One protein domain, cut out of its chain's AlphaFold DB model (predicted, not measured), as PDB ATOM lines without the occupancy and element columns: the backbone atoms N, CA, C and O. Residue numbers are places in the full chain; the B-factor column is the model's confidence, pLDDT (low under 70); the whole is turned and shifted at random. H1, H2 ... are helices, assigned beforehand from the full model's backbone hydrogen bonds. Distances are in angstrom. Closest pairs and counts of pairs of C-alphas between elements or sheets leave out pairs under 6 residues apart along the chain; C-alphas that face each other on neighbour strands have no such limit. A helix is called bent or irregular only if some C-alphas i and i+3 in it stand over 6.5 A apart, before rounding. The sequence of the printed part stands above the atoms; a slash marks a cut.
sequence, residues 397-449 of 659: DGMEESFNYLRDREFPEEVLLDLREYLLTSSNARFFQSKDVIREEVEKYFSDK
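Overview. This is residues 397 to 449 of the 659 residues of the protein "Flagella-associated GTP-binding protein" of Brachyspira sp. G79 (UniProt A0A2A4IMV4). Three helices with their centres in a triangle make a small, rounded body: H1 and H2 fold back on each other as an open V, and H3 lies across one side of that V. H3 begins near the middle of H1, at Ser 402, and runs on past the later part of H2, near Leu 423. A loop of residues 425 to 434 leads from H2 back to the start of H3. The printed part has 53 residues, with named helices in the order H1, H2, H3 and no named strand, and its class is all helix. It is compact, with a radius of gyration of the C-alphas of 10.0 A and spans of 26 by 24 by 17 A.

Along the chain. H1 is residues 397 to 407, beginning at C-alpha 397 at (-178.503, 122.196, 28.226), and is 15.1 A long from first to last C-alpha. H2 is residues 413 to 424, 16.2 A long, with C-alpha 413 at (-164.798, 120.868, 17.920). H3, the longest helix by residues, is residues 435 to 447, 18.1 A long, and its last C-alpha, 447, is at (-164.779, 101.323, 18.127). None of the three is bent or irregular.

Arrangement. H1 and H2 form a helical hairpin and only just touch, with 3 pairs of C-alphas within 8 A. Their closest C-alphas are those of Phe 403 and Leu 416, 7.3 A apart, and H2 touches H1 with residues 413 to 416 alone. They run opposite ways at a steep tilt of 41 degrees. H3 and H1 only just touch as well, with 3 pairs of C-alphas within 8 A; the closest are those of Ser 402 and Lys 435, at 6.4 A. H3 touches H1 with residues 435 to 438 alone, and the two helices run the same way at a steep tilt of 56 degrees. H2 and H3 are close but not clearly touching: their closest C-alphas, those of Leu 423 and Glu 441, are 7.4 A apart, and their lines are about perpendicular at 77 degrees. In H1 and H3 every backbone O i to N i+4 pair is within hydrogen-bond range; in H2, 7 of 8 are.

Size, cuts and confidence. The two C-alphas farthest apart are those of Asp 397 and Lys 449, the first and last printed residues, at 27.9 A. The printed part has no cut. The link from H1 to H2, with 5 residues between them, is tight; the link from H2 to H3, with 10 residues between them, is short. The mean pLDDT of the printed part is 85.4, and the model's confidence is low, under 70, at residue 397 and at residues 427 to 433, which lie in the link from H2 to H3.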
ATOM      1  N   ASP A 397    -179.478 121.664  27.265       66.94
ATOM      2  CA  ASP A 397    -178.503 122.196  28.226       66.94
ATOM      3  C   ASP A 397    -177.644 121.065  28.803       66.94
ATOM      4  O   ASP A 397    -176.414 121.135  28.799       66.94
ATOM      5  N   GLY A 398    -178.278 119.950  29.180       72.06
ATOM      6  CA  GLY A 398    -177.565 118.744  29.607       72.06
ATOM      7  C   GLY A 398    -176.805 118.035  28.473       72.06
ATOM      8  O   GLY A 398    -175.823 117.340  28.734       72.06
ATOM      9  N   MET A 399    -177.187 118.243  27.204       76.88
ATOM     10  CA  MET A 399    -176.343 117.832  26.073       76.88
ATOM     11  C   MET A 399    -175.100 118.726  25.959       76.88
ATOM     12  O   MET A 399    -174.018 118.225  25.658       76.88
ATOM     13  N   GLU A 400    -175.219 120.030  26.218       83.75
ATOM     14  CA  GLU A 400    -174.081 120.952  26.183       83.75
ATOM     15  C   GLU A 400    -173.115 120.727  27.366       83.75
ATOM     16  O   GLU A 400    -171.903 120.811  27.162       83.75
ATOM     17  N   GLU A 401    -173.594 120.322  28.552       84.31
ATOM     18  CA  GLU A 401    -172.724 119.885  29.662       84.31
ATOM     19  C   GLU A 401    -171.878 118.661  29.272       84.31
ATOM     20  O   GLU A 401    -170.651 118.684  29.396       84.31
ATOM     21  N   SER A 402    -172.502 117.623  28.707       86.31
ATOM     22  CA  SER A 402    -171.784 116.449  28.191       86.31
ATOM     23  C   SER A 402    -170.806 116.790  27.061       86.31
ATOM     24  O   SER A 402    -169.795 116.110  26.887       86.31
ATOM     25  N   PHE A 403    -171.046 117.869  26.313       89.75
ATOM     26  CA  PHE A 403    -170.099 118.367  25.316       89.75
ATOM     27  C   PHE A 403    -168.939 119.147  25.942       89.75
ATOM     28  O   PHE A 403    -167.804 118.964  25.504       89.75
ATOM     29  N   ASN A 404    -169.172 119.927  27.001       91.25
ATOM     30  CA  ASN A 404    -168.101 120.530  27.802       91.25
ATOM     31  C   ASN A 404    -167.202 119.454  28.430       91.25
ATOM     32  O   ASN A 404    -165.988 119.501  28.248       91.25
ATOM     33  N   TYR A 405    -167.792 118.404  29.014       91.69
ATOM     34  CA  TYR A 405    -167.063 117.239  29.530       91.69
ATOM     35  C   TYR A 405    -166.095 116.629  28.496       91.69
ATOM     36  O   TYR A 405    -164.993 116.215  28.866       91.69
ATOM     37  N   LEU A 406    -166.469 116.594  27.209       94.00
ATOM     38  CA  LEU A 406    -165.597 116.140  26.119       94.00
ATOM     39  C   LEU A 406    -164.562 117.204  25.695       94.00
ATOM     40  O   LEU A 406    -163.411 116.852  25.430       94.00
ATOM     41  N   ARG A 407    -164.909 118.500  25.661       94.62
ATOM     42  CA  ARG A 407    -163.948 119.597  25.390       94.62
ATOM     43  C   ARG A 407    -162.788 119.591  26.384       94.62
ATOM     44  O   ARG A 407    -161.632 119.675  25.969       94.62
ATOM     45  N   ASP A 408    -163.092 119.390  27.666       94.19
ATOM     46  CA  ASP A 408    -162.116 119.292  28.762       94.19
ATOM     47  C   ASP A 408    -161.146 118.103  28.605       94.19
ATOM     48  O   ASP A 408    -160.080 118.073  29.217       94.19
ATOM     49  N   ARG A 409    -161.498 117.132  27.751       94.38
ATOM     50  CA  ARG A 409    -160.717 115.929  27.399       94.38
ATOM     51  C   ARG A 409    -159.983 116.061  26.059       94.38
ATOM     52  O   ARG A 409    -159.591 115.069  25.455       94.38
ATOM     53  N   GLU A 410    -159.808 117.290  25.576       95.50
ATOM     54  CA  GLU A 410    -159.256 117.637  24.259       95.50
ATOM     55  C   GLU A 410    -160.009 117.050  23.044       95.50
ATOM     56  O   GLU A 410    -159.417 116.890  21.967       95.50
ATOM     57  N   PHE A 411    -161.308 116.744  23.146       97.00
ATOM     58  CA  PHE A 411    -162.071 116.396  21.942       97.00
ATOM     59  C   PHE A 411    -162.167 117.623  21.012       97.00
ATOM     60  O   PHE A 411    -162.634 118.682  21.433       97.00
ATOM     61  N   PRO A 412    -161.738 117.528  19.738       96.56
ATOM     62  CA  PRO A 412    -161.742 118.679  18.837       96.56
ATOM     63  C   PRO A 412    -163.165 119.065  18.430       96.56
ATOM     64  O   PRO A 412    -163.926 118.191  18.029       96.56
ATOM     65  N   GLU A 413    -163.487 120.361  18.386       94.31
ATOM     66  CA  GLU A 413    -164.798 120.868  17.920       94.31
ATOM     67  C   GLU A 413    -165.237 120.278  16.565       94.31
ATOM     68  O   GLU A 413    -166.388 119.895  16.387       94.31
ATOM     69  N   GLU A 414    -164.303 120.103  15.623       93.44
ATOM     70  CA  GLU A 414    -164.562 119.466  14.319       93.44
ATOM     71  C   GLU A 414    -165.092 118.023  14.430       93.44
ATOM     72  O   GLU A 414    -165.736 117.543  13.501       93.44
ATOM     73  N   VAL A 415    -164.784 117.314  15.520       93.88
ATOM     74  CA  VAL A 415    -165.238 115.945  15.815       93.88
ATOM     75  C   VAL A 415    -166.392 115.945  16.814       93.88
ATOM     76  O   VAL A 415    -167.247 115.074  16.719       93.88
ATOM     77  N   LEU A 416    -166.486 116.935  17.707       93.69
ATOM     78  CA  LEU A 416    -167.690 117.160  18.508       93.69
ATOM     79  C   LEU A 416    -168.900 117.410  17.601       93.69
ATOM     80  O   LEU A 416    -169.951 116.826  17.830       93.69
ATOM     81  N   LEU A 417    -168.758 118.179  16.518       91.38
ATOM     82  CA  LEU A 417    -169.825 118.348  15.525       91.38
ATOM     83  C   LEU A 417    -170.221 117.015  14.856       91.38
ATOM     84  O   LEU A 417    -171.410 116.697  14.831       91.38
ATOM     85  N   ASP A 418    -169.251 116.201  14.406       90.69
ATOM     86  CA  ASP A 418    -169.527 114.854  13.861       90.69
ATOM     87  C   ASP A 418    -170.224 113.944  14.908       90.69
ATOM     88  O   ASP A 418    -171.073 113.115  14.570       90.69
ATOM     89  N   LEU A 419    -169.849 114.071  16.189       90.00
ATOM     90  CA  LEU A 419    -170.449 113.339  17.307       90.00
ATOM     91  C   LEU A 419    -171.865 113.837  17.610       90.00
ATOM     92  O   LEU A 419    -172.732 113.011  17.864       90.00
ATOM     93  N   ARG A 420    -172.141 115.146  17.545       87.81
ATOM     94  CA  ARG A 420    -173.479 115.717  17.791       87.81
ATOM     95  C   ARG A 420    -174.497 115.148  16.808       87.81
ATOM     96  O   ARG A 420    -175.571 114.738  17.234       87.81
ATOM     97  N   GLU A 421    -174.131 115.049  15.531       86.69
ATOM     98  CA  GLU A 421    -174.958 114.404  14.505       86.69
ATOM     99  C   GLU A 421    -175.198 112.916  14.820       86.69
ATOM    100  O   GLU A 421    -176.348 112.483  14.889       86.69
ATOM    101  N   TYR A 422    -174.141 112.143  15.104       87.38
ATOM    102  CA  TYR A 422    -174.260 110.723  15.472       87.38
ATOM    103  C   TYR A 422    -175.164 110.500  16.694       87.38
ATOM    104  O   TYR A 422    -176.100 109.701  16.648       87.38
ATOM    105  N   LEU A 423    -174.907 111.237  17.772       83.19
ATOM    106  CA  LEU A 423    -175.585 111.112  19.057       83.19
ATOM    107  C   LEU A 423    -177.084 111.433  18.934       83.19
ATOM    108  O   LEU A 423    -177.906 110.675  19.452       83.19
ATOM    109  N   LEU A 424    -177.454 112.467  18.167       79.88
ATOM    110  CA  LEU A 424    -178.855 112.795  17.856       79.88
ATOM    111  C   LEU A 424    -179.579 111.697  17.053       79.88
ATOM    112  O   LEU A 424    -180.802 111.600  17.140       79.88
ATOM    113  N   THR A 425    -178.855 110.855  16.305       80.62
ATOM    114  CA  THR A 425    -179.432 109.686  15.606       80.62
ATOM    115  C   THR A 425    -179.467 108.401  16.443       80.62
ATOM    116  O   THR A 425    -180.027 107.398  15.999       80.62
ATOM    117  N   SER A 426    -178.891 108.402  17.649       76.00
ATOM    118  CA  SER A 426    -178.871 107.225  18.528       76.00
ATOM    119  C   SER A 426    -180.215 106.991  19.234       76.00
ATOM    120  O   SER A 426    -180.989 107.916  19.483       76.00
ATOM    121  N   SER A 427    -180.464 105.751  19.665       69.56
ATOM    122  CA  SER A 427    -181.589 105.421  20.555       69.56
ATOM    123  C   SER A 427    -181.489 106.082  21.936       69.56
ATOM    124  O   SER A 427    -182.501 106.231  22.618       69.56
ATOM    125  N   ASN A 428    -180.282 106.485  22.340       68.31
ATOM    126  CA  ASN A 428    -179.965 107.002  23.670       68.31
ATOM    127  C   ASN A 428    -180.041 108.538  23.758       68.31
ATOM    128  O   ASN A 428    -179.734 109.109  24.803       68.31
ATOM    129  N   ALA A 429    -180.550 109.206  22.713       65.19
ATOM    130  CA  ALA A 429    -180.642 110.666  22.587       65.19
ATOM    131  C   ALA A 429    -181.400 111.415  23.706       65.19
ATOM    132  O   ALA A 429    -181.372 112.641  23.751       65.19
ATOM    133  N   ARG A 430    -182.073 110.699  24.617       64.62
ATOM    134  CA  ARG A 430    -182.773 111.256  25.788       64.62
ATOM    135  C   ARG A 430    -181.972 111.189  27.096       64.62
ATOM    136  O   ARG A 430    -182.438 111.722  28.094       64.62
ATOM    137  N   PHE A 431    -180.808 110.537  27.106       65.06
ATOM    138  CA  PHE A 431    -180.070 110.187  28.330       65.06
ATOM    139  C   PHE A 431    -178.651 110.779  28.407       65.06
ATOM    140  O   PHE A 431    -177.912 110.494  29.346       65.06
ATOM    141  N   PHE A 432    -178.272 111.659  27.471       67.62
ATOM    142  CA  PHE A 432    -176.942 112.293  27.420       67.62
ATOM    143  C   PHE A 432    -176.622 113.270  28.558       67.62
ATOM    144  O   PHE A 432    -175.547 113.855  28.556       67.62
ATOM    145  N   GLN A 433    -177.507 113.426  29.541       68.62
ATOM    146  CA  GLN A 433    -177.200 114.130  30.788       68.62
ATOM    147  C   GLN A 433    -176.266 113.292  31.696       68.62
ATOM    148  O   GLN A 433    -175.623 113.832  32.589       68.62
ATOM    149  N   SER A 434    -176.142 111.975  31.456       79.25
ATOM    150  CA  SER A 434    -175.173 111.114  32.149       79.25
ATOM    151  C   SER A 434    -173.809 111.083  31.449       79.25
ATOM    152  O   SER A 434    -173.711 110.793  30.250       79.25
ATOM    153  N   LYS A 435    -172.751 111.289  32.246       82.69
ATOM    154  CA  LYS A 435    -171.339 111.208  31.837       82.69
ATOM    155  C   LYS A 435    -170.921 109.792  31.409       82.69
ATOM    156  O   LYS A 435    -170.044 109.654  30.560       82.69
ATOM    157  N   ASP A 436    -171.589 108.758  31.915       83.81
ATOM    158  CA  ASP A 436    -171.329 107.366  31.532       83.81
ATOM    159  C   ASP A 436    -171.994 107.016  30.193       83.81
ATOM    160  O   ASP A 436    -171.377 106.383  29.340       83.81
ATOM    161  N   VAL A 437    -173.214 107.516  29.949       85.12
ATOM    162  CA  VAL A 437    -173.950 107.283  28.690       85.12
ATOM    163  C   VAL A 437    -173.285 107.993  27.508       85.12
ATOM    164  O   VAL A 437    -173.150 107.406  26.432       85.12
ATOM    165  N   ILE A 438    -172.827 109.241  27.686       87.38
ATOM    166  CA  ILE A 438    -172.044 109.931  26.644       87.38
ATOM    167  C   ILE A 438    -170.708 109.218  26.398       87.38
ATOM    168  O   ILE A 438    -170.280 109.109  25.249       87.38
ATOM    169  N   ARG A 439    -170.069 108.681  27.447       90.56
ATOM    170  CA  ARG A 439    -168.830 107.911  27.320       90.56
ATOM    171  C   ARG A 439    -169.044 106.622  26.522       90.56
ATOM    172  O   ARG A 439    -168.302 106.403  25.569       90.56
ATOM    173  N   GLU A 440    -170.058 105.820  26.847       88.69
ATOM    174  CA  GLU A 440    -170.361 104.559  26.151       88.69
ATOM    175  C   GLU A 440    -170.614 104.778  24.647       88.69
ATOM    176  O   GLU A 440    -169.989 104.130  23.804       88.69
ATOM    177  N   GLU A 441    -171.471 105.741  24.283       89.50
ATOM    178  CA  GLU A 441    -171.768 106.038  22.873       89.50
ATOM    179  C   GLU A 441    -170.559 106.624  22.118       89.50
ATOM    180  O   GLU A 441    -170.394 106.369  20.922       89.50
ATOM    181  N   VAL A 442    -169.659 107.350  22.793       92.38
ATOM    182  CA  VAL A 442    -168.399 107.823  22.191       92.38
ATOM    183  C   VAL A 442    -167.387 106.678  22.034       92.38
ATOM    184  O   VAL A 442    -166.794 106.545  20.962       92.38
ATOM    185  N   GLU A 443    -167.207 105.800  23.028       92.44
ATOM    186  CA  GLU A 443    -166.342 104.609  22.907       92.44
ATOM    187  C   GLU A 443    -166.804 103.693  21.763       92.44
ATOM    188  O   GLU A 443    -165.988 103.215  20.970       92.44
ATOM    189  N   LYS A 444    -168.118 103.521  21.610       91.06
ATOM    190  CA  LYS A 444    -168.776 102.815  20.503       91.06
ATOM    191  C   LYS A 444    -168.530 103.496  19.148       91.06
ATOM    192  O   LYS A 444    -168.038 102.846  18.224       91.06
ATOM    193  N   TYR A 445    -168.743 104.813  19.045       92.25
ATOM    194  CA  TYR A 445    -168.442 105.607  17.841       92.25
ATOM    195  C   TYR A 445    -166.989 105.452  17.366       92.25
ATOM    196  O   TYR A 445    -166.729 105.385  16.159       92.25
ATOM    197  N   PHE A 446    -166.030 105.406  18.298       93.25
ATOM    198  CA  PHE A 446    -164.621 105.189  17.970       93.25
ATOM    199  C   PHE A 446    -164.300 103.719  17.691       93.25
ATOM    200  O   PHE A 446    -163.510 103.455  16.784       93.25
ATOM    201  N   SER A 447    -164.940 102.766  18.371       91.00
ATOM    202  CA  SER A 447    -164.779 101.323  18.127       91.00
ATOM    203  C   SER A 447    -165.162 100.921  16.700       91.00
ATOM    204  O   SER A 447    -164.409 100.195  16.052       91.00
ATOM    205  N   ASP A 448    -166.257 101.469  16.165       89.62
ATOM    206  CA  ASP A 448    -166.708 101.215  14.787       89.62
ATOM    207  C   ASP A 448    -165.786 101.824  13.710       89.62
ATOM    208  O   ASP A 448    -165.853 101.453  12.532       89.62
ATOM    209  N   LYS A 449    -164.938 102.796  14.079       92.56
ATOM    210  CA  LYS A 449    -164.163 103.626  13.134       92.56
ATOM    211  C   LYS A 449    -162.644 103.464  13.251       92.56
ATOM    212  O   LYS A 449    -161.932 103.801  12.300       92.56
TER     213      LYS A 449